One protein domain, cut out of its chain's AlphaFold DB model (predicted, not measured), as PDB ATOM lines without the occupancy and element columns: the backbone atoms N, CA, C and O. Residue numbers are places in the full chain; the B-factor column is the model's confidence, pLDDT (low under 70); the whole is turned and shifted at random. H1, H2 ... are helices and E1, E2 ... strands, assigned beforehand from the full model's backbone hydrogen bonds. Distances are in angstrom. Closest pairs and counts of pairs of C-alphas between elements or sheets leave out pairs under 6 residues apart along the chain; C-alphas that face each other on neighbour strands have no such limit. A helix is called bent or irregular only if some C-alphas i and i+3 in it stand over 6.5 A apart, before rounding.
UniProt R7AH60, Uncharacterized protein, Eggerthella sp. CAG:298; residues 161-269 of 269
ATOM      1  N   TYR A 161     220.622 252.833 178.084       95.50
ATOM      2  CA  TYR A 161     219.720 251.945 177.347       95.50
ATOM      3  C   TYR A 161     220.423 251.295 176.149       95.50
ATOM      4  O   TYR A 161     220.124 250.151 175.823       95.50
ATOM      5  N   GLU A 162     221.435 251.943 175.554       95.56
ATOM      6  CA  GLU A 162     222.188 251.350 174.447       95.56
ATOM      7  C   GLU A 162     223.116 250.192 174.849       95.56
ATOM      8  O   GLU A 162     223.746 249.596 173.968       95.56
ATOM      9  N   TYR A 163     223.269 249.916 176.151       97.31
ATOM     10  CA  TYR A 163     223.883 248.679 176.645       97.31
ATOM     11  C   TYR A 163     222.973 247.474 176.369       97.31
ATOM     12  O   TYR A 163     223.455 246.366 176.155       97.31
ATOM     13  N   TRP A 164     221.658 247.700 176.365       96.62
ATOM     14  CA  TRP A 164     220.614 246.681 176.285       96.62
ATOM     15  C   TRP A 164     220.019 246.585 174.882       96.62
ATOM     16  O   TRP A 164     218.822 246.376 174.733       96.62
ATOM     17  N   LEU A 165     220.846 246.768 173.856       95.75
ATOM     18  CA  LEU A 165     220.453 246.531 172.471       95.75
ATOM     19  C   LEU A 165     220.885 245.132 172.061       95.75
ATOM     20  O   LEU A 165     222.032 244.753 172.307       95.75
ATOM     21  N   ASP A 166     219.997 244.414 171.389       95.00
ATOM     22  CA  ASP A 166     220.307 243.134 170.759       95.00
ATOM     23  C   ASP A 166     219.840 243.127 169.300       95.00
ATOM     24  O   ASP A 166     219.120 244.024 168.857       95.00
ATOM     25  N   VAL A 167     220.296 242.146 168.530       94.25
ATOM     26  CA  VAL A 167     219.952 241.968 167.119       94.25
ATOM     27  C   VAL A 167     218.748 241.042 167.014       94.25
ATOM     28  O   VAL A 167     218.713 239.982 167.636       94.25
ATOM     29  N   ILE A 168     217.770 241.405 166.182       90.50
ATOM     30  CA  ILE A 168     216.634 240.525 165.891       90.50
ATOM     31  C   ILE A 168     217.147 239.240 165.225       90.50
ATOM     32  O   ILE A 168     217.714 239.277 164.129       90.50
ATOM     33  N   GLU A 169     216.927 238.095 165.876       90.19
ATOM     34  CA  GLU A 169     217.322 236.789 165.345       90.19
ATOM     35  C   GLU A 169     216.622 236.511 164.005       90.19
ATOM     36  O   GLU A 169     215.410 236.663 163.867       90.19
ATOM     37  N   GLY A 170     217.405 236.130 162.991       89.62
ATOM     38  CA  GLY A 170     216.898 235.917 161.631       89.62
ATOM     39  C   GLY A 170     216.450 237.194 160.904       89.62
ATOM     40  O   GLY A 170     215.922 237.094 159.796       89.62
ATOM     41  N   GLY A 171     216.653 238.373 161.503       84.62
ATOM     42  CA  GLY A 171     216.378 239.676 160.900       84.62
ATOM     43  C   GLY A 171     217.475 240.156 159.943       84.62
ATOM     44  O   GLY A 171     218.445 239.460 159.647       84.62
ATOM     45  N   ASP A 172     217.342 241.395 159.476       90.62
ATOM     46  CA  ASP A 172     218.287 242.084 158.581       90.62
ATOM     47  C   ASP A 172     219.440 242.792 159.324       90.62
ATOM     48  O   ASP A 172     220.139 243.630 158.755       90.62
ATOM     49  N   GLY A 173     219.643 242.460 160.602       87.25
ATOM     50  CA  GLY A 173     220.567 243.164 161.490       87.25
ATOM     51  C   GLY A 173     219.938 244.333 162.253       87.25
ATOM     52  O   GLY A 173     220.662 245.041 162.954       87.25
ATOM     53  N   THR A 174     218.618 244.539 162.148       91.19
ATOM     54  CA  THR A 174     217.883 245.503 162.980       91.19
ATOM     55  C   THR A 174     218.123 245.239 164.470       91.19
ATOM     56  O   THR A 174     218.024 244.102 164.940       91.19
ATOM     57  N   LEU A 175     218.443 246.310 165.200       93.44
ATOM     58  CA  LEU A 175     218.586 246.290 166.651       93.44
ATOM     59  C   LEU A 175     217.232 246.514 167.320       93.44
ATOM     60  O   LEU A 175     216.407 247.259 166.798       93.44
ATOM     61  N   TYR A 176     217.031 245.922 168.492       93.25
ATOM     62  CA  TYR A 176     215.888 246.206 169.352       93.25
ATOM     63  C   TYR A 176     216.337 246.429 170.798       93.25
ATOM     64  O   TYR A 176     217.348 245.883 171.246       93.25
ATOM     65  N   GLY A 177     215.577 247.246 171.528       94.81
ATOM     66  CA  GLY A 177     215.790 247.474 172.953       94.81
ATOM     67  C   GLY A 177     215.253 246.326 173.803       94.81
ATOM     68  O   GLY A 177     214.064 246.010 173.750       94.81
ATOM     69  N   CYS A 178     216.109 245.740 174.631       95.56
ATOM     70  CA  CYS A 178     215.749 244.740 175.630       95.56
ATOM     71  C   CYS A 178     215.231 245.399 176.924       95.56
ATOM     72  O   CYS A 178     215.634 246.523 177.255       95.56
ATOM     73  N   PRO A 179     214.365 244.714 177.696       96.06
ATOM     74  CA  PRO A 179     213.977 245.171 179.027       96.06
ATOM     75  C   PRO A 179     215.202 245.392 179.925       96.06
ATOM     76  O   PRO A 179     216.128 244.579 179.946       96.06
ATOM     77  N   ILE A 180     215.201 246.489 180.681       97.69
ATOM     78  CA  ILE A 180     216.338 246.895 181.521       97.69
ATOM     79  C   ILE A 180     216.029 246.538 182.982       97.69
ATOM     80  O   ILE A 180     214.965 246.917 183.470       97.69
ATOM     81  N   PRO A 181     216.920 245.874 183.736       98.50
ATOM     82  CA  PRO A 181     216.639 245.552 185.131       98.50
ATOM     83  C   PRO A 181     216.313 246.790 185.976       98.50
ATOM     84  O   PRO A 181     216.946 247.842 185.821       98.50
ATOM     85  N   THR A 182     215.351 246.668 186.897       98.69
ATOM     86  CA  THR A 182     214.784 247.812 187.639       98.69
ATOM     87  C   THR A 182     215.856 248.685 188.292       98.69
ATOM     88  O   THR A 182     215.787 249.912 188.219       98.69
ATOM     89  N   ARG A 183     216.888 248.087 188.904       98.38
ATOM     90  CA  ARG A 183     217.936 248.867 189.576       98.38
ATOM     91  C   ARG A 183     218.727 249.766 188.619       98.38
ATOM     92  O   ARG A 183     219.194 250.819 189.039       98.38
ATOM     93  N   TYR A 184     218.893 249.371 187.354       98.69
ATOM     94  CA  TYR A 184     219.607 250.166 186.351       98.69
ATOM     95  C   TYR A 184     218.730 251.281 185.784       98.69
ATOM     96  O   TYR A 184     219.253 252.339 185.450       98.69
ATOM     97  N   MET A 185     217.408 251.095 185.769       98.69
ATOM     98  CA  MET A 185     216.460 252.179 185.488       98.69
ATOM     99  C   MET A 185     216.502 253.259 186.574       98.69
ATOM    100  O   MET A 185     216.527 254.448 186.264       98.69
ATOM    101  N   VAL A 186     216.593 252.854 187.845       98.81
ATOM    102  CA  VAL A 186     216.766 253.794 188.964       98.81
ATOM    103  C   VAL A 186     218.113 254.516 188.883       98.81
ATOM    104  O   VAL A 186     218.159 255.733 189.039       98.81
ATOM    105  N   GLU A 187     219.208 253.812 188.582       98.88
ATOM    106  CA  GLU A 187     220.504 254.470 188.355       98.88
ATOM    107  C   GLU A 187     220.458 255.435 187.164       98.88
ATOM    108  O   GLU A 187     221.029 256.516 187.260       98.88
ATOM    109  N   MET A 188     219.745 255.101 186.081       98.69
ATOM    110  CA  MET A 188     219.576 255.990 184.925       98.69
ATOM    111  C   MET A 188     218.850 257.290 185.304       98.69
ATOM    112  O   MET A 188     219.229 258.362 184.835       98.69
ATOM    113  N   LEU A 189     217.838 257.227 186.175       98.88
ATOM    114  CA  LEU A 189     217.213 258.428 186.735       98.88
ATOM    115  C   LEU A 189     218.231 259.260 187.531       98.88
ATOM    116  O   LEU A 189     218.359 260.463 187.297       98.88
ATOM    117  N   CYS A 190     218.965 258.630 188.455       98.88
ATOM    118  CA  CYS A 190     219.970 259.309 189.278       98.88
ATOM    119  C   CYS A 190     221.076 259.961 188.429       98.88
ATOM    120  O   CYS A 190     221.482 261.088 188.720       98.88
ATOM    121  N   ASP A 191     221.525 259.286 187.367       98.75
ATOM    122  CA  ASP A 191     222.466 259.815 186.376       98.75
ATOM    123  C   ASP A 191     221.929 261.088 185.714       98.75
ATOM    124  O   ASP A 191     222.606 262.118 185.702       98.75
ATOM    125  N   ARG A 192     220.675 261.073 185.252       98.44
ATOM    126  CA  ARG A 192     220.043 262.230 184.601       98.44
ATOM    127  C   ARG A 192     219.862 263.415 185.550       98.44
ATOM    128  O   ARG A 192     220.091 264.554 185.133       98.44
ATOM    129  N   ILE A 193     219.508 263.169 186.814       98.75
ATOM    130  CA  ILE A 193     219.462 264.202 187.865       98.75
ATOM    131  C   ILE A 193     220.846 264.843 188.025       98.75
ATOM    132  O   ILE A 193     220.992 266.063 187.916       98.75
ATOM    133  N   ALA A 194     221.880 264.024 188.236       98.62
ATOM    134  CA  ALA A 194     223.245 264.497 188.452       98.62
ATOM    135  C   ALA A 194     223.803 265.254 187.239       98.62
ATOM    136  O   ALA A 194     224.347 266.349 187.399       98.62
ATOM    137  N   ALA A 195     223.613 264.722 186.030       97.31
ATOM    138  CA  ALA A 195     224.048 265.364 184.796       97.31
ATOM    139  C   ALA A 195     223.380 266.734 184.628       97.31
ATOM    140  O   ALA A 195     224.063 267.723 184.349       97.31
ATOM    141  N   SER A 196     222.067 266.815 184.865       97.62
ATOM    142  CA  SER A 196     221.321 268.075 184.781       97.62
ATOM    143  C   SER A 196     221.858 269.101 185.781       97.62
ATOM    144  O   SER A 196     222.166 270.225 185.391       97.62
ATOM    145  N   LYS A 197     222.101 268.709 187.040       98.00
ATOM    146  CA  LYS A 197     222.725 269.591 188.048       98.00
ATOM    147  C   LYS A 197     224.108 270.090 187.624       98.00
ATOM    148  O   LYS A 197     224.413 271.272 187.780       98.00
ATOM    149  N   VAL A 198     224.955 269.207 187.092       96.88
ATOM    150  CA  VAL A 198     226.333 269.545 186.692       96.88
ATOM    151  C   VAL A 198     226.362 270.536 185.530       96.88
ATOM    152  O   VAL A 198     227.163 271.476 185.549       96.88
ATOM    153  N   TYR A 199     225.520 270.332 184.516       94.00
ATOM    154  CA  TYR A 199     225.549 271.151 183.304       94.00
ATOM    155  C   TYR A 199     224.690 272.416 183.402       94.00
ATOM    156  O   TYR A 199     225.117 273.454 182.896       94.00
ATOM    157  N   GLU A 200     223.532 272.365 184.063       95.62
ATOM    158  CA  GLU A 200     222.605 273.505 184.157       95.62
ATOM    159  C   GLU A 200     222.876 274.404 185.372       95.62
ATOM    160  O   GLU A 200     222.584 275.599 185.326       95.62
ATOM    161  N   LYS A 201     223.517 273.876 186.426       94.81
ATOM    162  CA  LYS A 201     223.944 274.632 187.617       94.81
ATOM    163  C   LYS A 201     222.782 275.409 188.246       94.81
ATOM    164  O   LYS A 201     221.814 274.805 188.684       94.81
ATOM    165  N   GLU A 202     222.867 276.737 188.288       96.50
ATOM    166  CA  GLU A 202     221.845 277.632 188.848       96.50
ATOM    167  C   GLU A 202     220.518 277.590 188.075       96.50
ATOM    168  O   GLU A 202     219.492 278.006 188.603       96.50
ATOM    169  N   HIS A 203     220.523 277.078 186.840       97.31
ATOM    170  CA  HIS A 203     219.320 276.903 186.027       97.31
ATOM    171  C   HIS A 203     218.641 275.544 186.226       97.31
ATOM    172  O   HIS A 203     217.569 275.328 185.664       97.31
ATOM    173  N   TYR A 204     219.246 274.637 186.999       98.19
ATOM    174  CA  TYR A 204     218.659 273.332 187.276       98.19
ATOM    175  C   TYR A 204     217.316 273.478 187.996       98.19
ATOM    176  O   TYR A 204     217.183 274.214 188.977       98.19
ATOM    177  N   THR A 205     216.346 272.691 187.546       98.56
ATOM    178  CA  THR A 205     215.090 272.435 188.249       98.56
ATOM    179  C   THR A 205     214.836 270.932 188.268       98.56
ATOM    180  O   THR A 205     215.380 270.201 187.442       98.56
ATOM    181  N   ASP A 206     213.959 270.457 189.150       98.62
ATOM    182  CA  ASP A 206     213.600 269.034 189.175       98.62
ATOM    183  C   ASP A 206     212.876 268.578 187.884       98.62
ATOM    184  O   ASP A 206     212.844 267.392 187.572       98.62
ATOM    185  N   ALA A 207     212.407 269.512 187.047       98.62
ATOM    186  CA  ALA A 207     211.906 269.218 185.704       98.62
ATOM    187  C   ALA A 207     213.014 269.046 184.641       98.62
ATOM    188  O   ALA A 207     212.758 268.471 183.581       98.62
ATOM    189  N   SER A 208     214.247 269.507 184.887       98.50
ATOM    190  CA  SER A 208     215.337 269.485 183.895       98.50
ATOM    191  C   SER A 208     215.618 268.084 183.316       98.50
ATOM    192  O   SER A 208     215.715 267.965 182.089       98.50
ATOM    193  N   PRO A 209     215.673 266.997 184.122       98.44
ATOM    194  CA  PRO A 209     215.854 265.641 183.598       98.44
ATOM    195  C   PRO A 209     214.723 265.177 182.666       98.44
ATOM    196  O   PRO A 209     214.992 264.531 181.648       98.44
ATOM    197  N   LEU A 210     213.471 265.526 182.985       98.56
ATOM    198  CA  LEU A 210     212.299 265.207 182.164       98.56
ATOM    199  C   LEU A 210     212.352 265.952 180.828       98.56
ATOM    200  O   LEU A 210     212.165 265.353 179.769       98.56
ATOM    201  N   GLU A 211     212.662 267.247 180.861       97.88
ATOM    202  CA  GLU A 211     212.777 268.057 179.649       97.88
ATOM    203  C   GLU A 211     213.936 267.596 178.761       97.88
ATOM    204  O   GLU A 211     213.821 267.603 177.533       97.88
ATOM    205  N   TYR A 212     215.042 267.134 179.352       95.19
ATOM    206  CA  TYR A 212     216.109 266.476 178.602       95.19
ATOM    207  C   TYR A 212     215.614 265.192 177.920       95.19
ATOM    208  O   TYR A 212     215.823 265.032 176.719       95.19
ATOM    209  N   TYR A 213     214.898 264.326 178.639       95.38
ATOM    210  CA  TYR A 213     214.360 263.085 178.077       95.38
ATOM    211  C   TYR A 213     213.349 263.327 176.942       95.38
ATOM    212  O   TYR A 213     213.447 262.707 175.883       95.38
ATOM    213  N   LYS A 214     212.441 264.299 177.093       94.00
ATOM    214  CA  LYS A 214     211.497 264.696 176.031       94.00
ATOM    215  C   LYS A 214     212.207 265.190 174.766       94.00
ATOM    216  O   LYS A 214     211.753 264.898 173.663       94.00
ATOM    217  N   ARG A 215     213.328 265.914 174.904       92.00
ATOM    218  CA  ARG A 215     214.161 266.326 173.756       92.00
ATOM    219  C   ARG A 215     214.837 265.145 173.064       92.00
ATOM    220  O   ARG A 215     214.985 265.167 171.844       92.00
ATOM    221  N   GLU A 216     215.260 264.129 173.816       88.69
ATOM    222  CA  GLU A 216     215.796 262.901 173.215       88.69
ATOM    223  C   GLU A 216     214.711 262.191 172.397       88.69
ATOM    224  O   GLU A 216     214.948 261.861 171.238       88.69
ATOM    225  N   LEU A 217     213.502 262.047 172.955       85.56
ATOM    226  CA  LEU A 217     212.367 261.413 172.274       85.56
ATOM    227  C   LEU A 217     211.924 262.175 171.017       85.56
ATOM    228  O   LEU A 217     211.535 261.563 170.026       85.56
ATOM    229  N   SER A 218     211.993 263.510 171.021       85.38
ATOM    230  CA  SER A 218     211.626 264.314 169.846       85.38
ATOM    231  C   SER A 218     212.669 264.282 168.725       85.38
ATOM    232  O   SER A 218     212.366 264.677 167.599       85.38
ATOM    233  N   SER A 219     213.885 263.802 169.008       78.31
ATOM    234  CA  SER A 219     214.985 263.738 168.040       78.31
ATOM    235  C   SER A 219     214.950 262.484 167.149       78.31
ATOM    236  O   SER A 219     215.762 262.381 166.229       78.31
ATOM    237  N   GLY A 220     214.025 261.546 167.387       75.19
ATOM    238  CA  GLY A 220     213.842 260.323 166.597       75.19
ATOM    239  C   GLY A 220     213.565 259.090 167.462       75.19
ATOM    240  O   GLY A 220     213.352 259.198 168.667       75.19
ATOM    241  N   ASN A 221     213.582 257.905 166.846       66.62
ATOM    242  CA  ASN A 221     213.360 256.646 167.559       66.62
ATOM    243  C   ASN A 221     214.561 256.324 168.458       66.62
ATOM    244  O   ASN A 221     215.652 256.018 167.977       66.62
ATOM    245  N   ILE A 222     214.352 256.398 169.771       81.75
ATOM    246  CA  ILE A 222     215.260 255.814 170.754       81.75
ATOM    247  C   ILE A 222     214.957 254.316 170.807       81.75
ATOM    248  O   ILE A 222     213.830 253.939 171.117       81.75
ATOM    249  N   GLU A 223     215.956 253.470 170.561       90.50
ATOM    250  CA  GLU A 223     215.830 252.005 170.640       90.50
ATOM    251  C   GLU A 223     215.824 251.504 172.099       90.50
ATOM    252  O   GLU A 223     216.586 250.629 172.498       90.50
ATOM    253  N   ILE A 224     214.993 252.102 172.948       94.12
ATOM    254  CA  ILE A 224     214.747 251.648 174.318       94.12
ATOM    255  C   ILE A 224     213.491 250.772 174.332       94.12
ATOM    256  O   ILE A 224     212.515 251.062 173.641       94.12
ATOM    257  N   HIS A 225     213.490 249.707 175.137       95.12
ATOM    258  CA  HIS A 225     212.298 248.873 175.298       95.12
ATOM    259  C   HIS A 225     211.094 249.721 175.768       95.12
ATOM    260  O   HIS A 225     211.260 250.499 176.715       95.12
ATOM    261  N   PRO A 226     209.889 249.571 175.178       94.50
ATOM    262  CA  PRO A 226     208.736 250.426 175.479       94.50
ATOM    263  C   PRO A 226     208.378 250.504 176.967       94.50
ATOM    264  O   PRO A 226     208.175 251.598 177.491       94.50
ATOM    265  N   ASP A 227     208.386 249.374 177.678       97.06
ATOM    266  CA  ASP A 227     208.088 249.368 179.115       97.06
ATOM    267  C   ASP A 227     209.179 250.066 179.941       97.06
ATOM    268  O   ASP A 227     208.874 250.746 180.919       97.06
ATOM    269  N   SER A 228     210.451 249.957 179.534       97.06
ATOM    270  CA  SER A 228     211.557 250.680 180.177       97.06
ATOM    271  C   SER A 228     211.398 252.187 179.966       97.06
ATOM    272  O   SER A 228     211.592 252.970 180.893       97.06
ATOM    273  N   ALA A 229     211.018 252.603 178.755       96.06
ATOM    274  CA  ALA A 229     210.761 254.003 178.428       96.06
ATOM    275  C   ALA A 229     209.609 254.578 179.261       96.06
ATOM    276  O   ALA A 229     209.759 255.633 179.877       96.06
ATOM    277  N   ALA A 230     208.490 253.853 179.339       96.56
ATOM    278  CA  ALA A 230     207.337 254.239 180.145       96.56
ATOM    279  C   ALA A 230     207.692 254.323 181.637       96.56
ATOM    280  O   ALA A 230     207.346 255.297 182.302       96.56
ATOM    281  N   PHE A 231     208.439 253.346 182.155       98.38
ATOM    282  CA  PHE A 231     208.871 253.354 183.548       98.38
ATOM    283  C   PHE A 231     209.793 254.538 183.861       98.38
ATOM    284  O   PHE A 231     209.592 255.219 184.865       98.38
ATOM    285  N   LEU A 232     210.762 254.840 182.989       98.31
ATOM    286  CA  LEU A 232     211.617 256.018 183.152       98.31
ATOM    287  C   LEU A 232     210.810 257.319 183.122       98.31
ATOM    288  O   LEU A 232     211.067 258.202 183.938       98.31
ATOM    289  N   LEU A 233     209.850 257.430 182.199       98.12
ATOM    290  CA  LEU A 233     208.990 258.604 182.076       98.12
ATOM    291  C   LEU A 233     208.230 258.868 183.378       98.12
ATOM    292  O   LEU A 233     208.315 259.977 183.895       98.12
ATOM    293  N   VAL A 234     207.597 257.843 183.957       98.50
ATOM    294  CA  VAL A 234     206.870 257.955 185.234       98.50
ATOM    295  C   VAL A 234     207.781 258.459 186.356       98.50
ATOM    296  O   VAL A 234     207.387 259.331 187.127       98.50
ATOM    297  N   LEU A 235     209.017 257.956 186.450       98.81
ATOM    298  CA  LEU A 235     209.964 258.417 187.471       98.81
ATOM    299  C   LEU A 235     210.398 259.876 187.265       98.81
ATOM    300  O   LEU A 235     210.588 260.607 188.235       98.81
ATOM    301  N   LEU A 236     210.572 260.296 186.010       98.81
ATOM    302  CA  LEU A 236     210.944 261.667 185.658       98.81
ATOM    303  C   LEU A 236     209.786 262.655 185.861       98.81
ATOM    304  O   LEU A 236     210.025 263.790 186.267       98.81
ATOM    305  N   GLU A 237     208.550 262.238 185.601       98.81
ATOM    306  CA  GLU A 237     207.344 263.022 185.892       98.81
ATOM    307  C   GLU A 237     207.159 263.187 187.401       98.81
ATOM    308  O   GLU A 237     207.020 264.311 187.876       98.81
ATOM    309  N   HIS A 238     207.305 262.104 188.169       98.81
ATOM    310  CA  HIS A 238     207.271 262.155 189.630       98.81
ATOM    311  C   HIS A 238     208.336 263.106 190.201       98.81
ATOM    312  O   HIS A 238     208.045 263.907 191.090       98.81
ATOM    313  N   LEU A 239     209.555 263.079 189.641       98.88
ATOM    314  CA  LEU A 239     210.610 264.036 189.980       98.88
ATOM    315  C   LEU A 239     210.179 265.480 189.706       98.88
ATOM    316  O   LEU A 239     210.333 266.331 190.579       98.88
ATOM    317  N   ALA A 240     209.642 265.758 188.519       98.75
ATOM    318  CA  ALA A 240     209.228 267.102 188.132       98.75
ATOM    319  C   ALA A 240     208.073 267.644 188.996       98.75
ATOM    320  O   ALA A 240     208.016 268.847 189.253       98.75
ATOM    321  N   GLU A 241     207.165 266.771 189.440       98.75
ATOM    322  CA  GLU A 241     205.966 267.139 190.201       98.75
ATOM    323  C   GLU A 241     206.212 267.261 191.708       98.75
ATOM    324  O   GLU A 241     205.665 268.158 192.358       98.75
ATOM    325  N   HIS A 242     207.024 266.371 192.278       98.62
ATOM    326  CA  HIS A 242     207.172 266.235 193.731       98.62
ATOM    327  C   HIS A 242     208.570 266.585 194.249       98.62
ATOM    328  O   HIS A 242     208.771 266.775 195.454       98.62
ATOM    329  N   GLY A 243     209.530 266.728 193.340       98.69
ATOM    330  CA  GLY A 243     210.904 267.090 193.633       98.69
ATOM    331  C   GLY A 243     211.773 265.924 194.100       98.69
ATOM    332  O   GLY A 243     211.317 264.812 194.390       98.69
ATOM    333  N   GLU A 244     213.078 266.182 194.169       98.69
ATOM    334  CA  GLU A 244     214.083 265.129 194.347       98.69
ATOM    335  C   GLU A 244     213.963 264.374 195.678       98.69
ATOM    336  O   GLU A 244     214.061 263.149 195.712       98.69
ATOM    337  N   VAL A 245     213.773 265.081 196.797       98.62
ATOM    338  CA  VAL A 245     213.778 264.447 198.129       98.62
ATOM    339  C   VAL A 245     212.656 263.421 198.258       98.62
ATOM    340  O   VAL A 245     212.886 262.315 198.748       98.62
ATOM    341  N   GLU A 246     211.461 263.805 197.822       98.75
ATOM    342  CA  GLU A 246     210.277 262.961 197.859       98.75
ATOM    343  C   GLU A 246     210.435 261.803 196.862       98.75
ATOM    344  O   GLU A 246     210.326 260.643 197.262       98.75
ATOM    345  N   THR A 247     210.875 262.079 195.631       98.88
ATOM    346  CA  THR A 247     211.025 261.051 194.591       98.88
ATOM    347  C   THR A 247     212.045 259.978 194.964       98.88
ATOM    348  O   THR A 247     211.769 258.781 194.854       98.88
ATOM    349  N   LEU A 248     213.225 260.363 195.465       98.88
ATOM    350  CA  LEU A 248     214.239 259.387 195.878       98.88
ATOM    351  C   LEU A 248     213.764 258.551 197.082       98.88
ATOM    352  O   LEU A 248     214.100 257.365 197.179       98.88
ATOM    353  N   HIS A 249     212.959 259.137 197.980       98.81
ATOM    354  CA  HIS A 249     212.328 258.412 199.084       98.81
ATOM    355  C   HIS A 249     211.262 257.427 198.590       98.81
ATOM    356  O   HIS A 249     211.284 256.258 198.991       98.81
ATOM    357  N   TYR A 250     210.376 257.864 197.691       98.81
ATOM    358  CA  TYR A 250     209.363 257.025 197.052       98.81
ATOM    359  C   TYR A 250     210.004 255.813 196.371       98.81
ATOM    360  O   TYR A 250     209.610 254.676 196.641       98.81
ATOM    361  N   ILE A 251     211.049 256.036 195.567       98.81
ATOM    362  CA  ILE A 251     211.794 254.973 194.881       98.81
ATOM    363  C   ILE A 251     212.367 253.981 195.889       98.81
ATOM    364  O   ILE A 251     212.236 252.767 195.716       98.81
ATOM    365  N   ARG A 252     212.979 254.470 196.973       98.75
ATOM    366  CA  ARG A 252     213.522 253.589 198.006       98.75
ATOM    367  C   ARG A 252     212.445 252.663 198.569       98.75
ATOM    368  O   ARG A 252     212.658 251.455 198.635       98.75
ATOM    369  N   LYS A 253     211.310 253.234 198.981       98.81
ATOM    370  CA  LYS A 253     210.257 252.523 199.716       98.81
ATOM    371  C   LYS A 253     209.389 251.626 198.849       98.81
ATOM    372  O   LYS A 253     209.015 250.549 199.298       98.81
ATOM    373  N   ASN A 254     209.101 252.047 197.624       98.69
ATOM    374  CA  ASN A 254     208.120 251.381 196.772       98.69
ATOM    375  C   ASN A 254     208.750 250.601 195.613       98.69
ATOM    376  O   ASN A 254     208.074 249.771 195.016       98.69
ATOM    377  N   ILE A 255     210.035 250.824 195.308       98.62
ATOM    378  CA  ILE A 255     210.712 250.180 194.175       98.62
ATOM    379  C   ILE A 255     211.900 249.341 194.645       98.62
ATOM    380  O   ILE A 255     211.945 248.139 194.381       98.62
ATOM    381  N   ILE A 256     212.852 249.943 195.363       98.56
ATOM    382  CA  ILE A 256     214.107 249.273 195.732       98.56
ATOM    383  C   ILE A 256     213.920 248.263 196.871       98.56
ATOM    384  O   ILE A 256     214.292 247.102 196.711       98.56
ATOM    385  N   GLU A 257     213.333 248.667 198.004       98.38
ATOM    386  CA  GLU A 257     213.085 247.783 199.157       98.38
ATOM    387  C   GLU A 257     212.207 246.556 198.809       98.38
ATOM    388  O   GLU A 257     212.610 245.441 199.152       98.38
ATOM    389  N   PRO A 258     211.075 246.692 198.085       98.19
ATOM    390  CA  PRO A 258     210.246 245.547 197.699       98.19
ATOM    391  C   PRO A 258     210.759 244.799 196.461       98.19
ATOM    392  O   PRO A 258     210.159 243.801 196.069       98.19
ATOM    393  N   ARG A 259     211.852 245.262 195.840       97.94
ATOM    394  CA  ARG A 259     212.400 244.715 194.590       97.94
ATOM    395  C   ARG A 259     211.380 244.682 193.445       97.94
ATOM    396  O   ARG A 259     211.220 243.665 192.771       97.94
ATOM    397  N   PHE A 260     210.679 245.795 193.245       98.19
ATOM    398  CA  PHE A 260     209.602 245.926 192.264       98.19
ATOM    399  C   PHE A 260     210.076 245.653 190.825       98.19
ATOM    400  O   PHE A 260     211.167 246.063 190.422       98.19
ATOM    401  N   LEU A 261     209.227 244.991 190.038       98.25
ATOM    402  CA  LEU A 261     209.431 244.721 188.614       98.25
ATOM    403  C   LEU A 261     208.338 245.448 187.833       98.25
ATOM    404  O   LEU A 261     207.156 245.214 188.072       98.25
ATOM    405  N   TYR A 262     208.729 246.334 186.921       96.75
ATOM    406  CA  TYR A 262     207.786 247.214 186.224       96.75
ATOM    407  C   TYR A 262     207.105 246.561 185.011       96.75
ATOM    408  O   TYR A 262     206.134 247.112 184.502       96.75
ATOM    409  N   ALA A 263     207.589 245.403 184.552       95.38
ATOM    410  CA  ALA A 263     207.019 244.672 183.423       95.38
ATOM    411  C   ALA A 263     207.330 243.163 183.487       95.38
ATOM    412  O   ALA A 263     208.294 242.757 184.147       95.38
ATOM    413  N   PRO A 264     206.545 242.310 182.797       93.00
ATOM    414  CA  PRO A 264     206.865 240.893 182.639       93.00
ATOM    415  C   PRO A 264     208.247 240.680 182.006       93.00
ATOM    416  O   PRO A 264     208.617 241.357 181.054       93.00
ATOM    417  N   GLY A 265     209.019 239.721 182.524       88.44
ATOM    418  CA  GLY A 265     210.349 239.384 181.992       88.44
ATOM    419  C   GLY A 265     211.492 240.308 182.436       88.44
ATOM    420  O   GLY A 265     212.651 239.980 182.199       88.44
ATOM    421  N   VAL A 266     211.199 241.415 183.129       95.31
ATOM    422  CA  VAL A 266     212.214 242.251 183.789       95.31
ATOM    423  C   VAL A 266     212.749 241.544 185.033       95.31
ATOM    424  O   VAL A 266     211.997 240.910 185.773       95.31
ATOM    425  N   THR A 267     214.043 241.704 185.307       96.38
ATOM    426  CA  THR A 267     214.652 241.311 186.583       96.38
ATOM    427  C   THR A 267     214.984 242.532 187.436       96.38
ATOM    428  O   THR A 267     214.939 243.678 186.985       96.38
ATOM    429  N   PHE A 268     215.325 242.315 188.704       96.06
ATOM    430  CA  PHE A 268     215.784 243.405 189.567       96.06
ATOM    431  C   PHE A 268     217.314 243.599 189.502       96.06
ATOM    432  O   PHE A 268     217.845 244.557 190.058       96.06
ATOM    433  N   ASP A 269     218.016 242.662 188.864       82.88
ATOM    434  CA  ASP A 269     219.360 242.216 189.241       82.88
ATOM    435  C   ASP A 269     220.464 243.231 189.178       82.88
ATOM    436  O   ASP A 269     220.603 244.003 188.197       82.88
TER     437      ASP A 269
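Overview. This is residues 161 to 269 of the 269 residues of an uncharacterized protein of Eggerthella sp. CAG:298 (UniProt R7AH60). Look for a flat cluster of four helices in which H2, H3 and H4 run back and forth in a zigzag, with H3 in the middle and the longest helix, H1, crossing H3 and H2 on one side. A small hairpin of two short strands, E1 and E2, lies at one end of the long axis, and the kinked last part of H1 reaches toward the other end. The printed part has 109 residues, with two named strands and then four named helices along the chain, in the order E1 E2 H1 H2 H3 H4; the sheet, E1 - E2, is antiparallel, and the class is mostly helix. The whole is compact, with a radius of gyration of the C-alphas of 14.8 A and spans of 49 by 34 by 19 A.

Arrangement. Begin at the hairpin of E1, residues 165 to 167, and E2, residues 175 to 177, where N 166 and O 176 are 3.0 A apart and N 176 and O 166 2.8 A, both within hydrogen-bond range. A tight link leads to H1, residues 182 to 203, whose residues 185 to 189 touch the hub H3, residues 226 to 242, at a steep tilt of 46 degrees, the same way; the closest C-alphas, of Met 185 and Leu 232, are 6.6 A apart. Residues 189 to 196 of H1 touch H2, residues 208 to 218, with the C-alphas of Arg 192 and Pro 209 closest at 5.5 A; the lines are only just about perpendicular, at 72 degrees. H2 and H3 form a helical hairpin, closest at the C-alphas of Leu 210 and Leu 236, 5.2 A apart. H3 and H4, residues 244 to 256, form another, closest at the C-alphas of Leu 239 and Thr 247, 5.5 A apart. H2 and H4 are apart. Every O i to N i+4 pair is within hydrogen-bond range in H2 and H3, against 16 of 18 in H1 and 8 of 9 in H4.

Along the chain. Find C-alpha 165, where E1 begins, at (220.453, 246.531, 172.471). H1 runs 29.5 A from C-alpha 182 at (214.784, 247.812, 187.639), with a kink of 51 degrees near residue 197; it is irregular, with C-alphas 199 and 202 9.3 A apart. H2 measures 15.4 A, H3 24.2 A and H4 15.9 A, ending at C-alpha 256 at (214.107, 249.273, 195.732).

Size, cuts and confidence. The two C-alphas farthest apart, of Gly 170 and Glu 202, are 50.1 A apart. The printed part has no cut and no long link between named elements. Residues 257 to 269 hold no named element; Asp 269 is the chain's last residue. Mean pLDDT of the printed part is 95.4, and residue 221 is under 70.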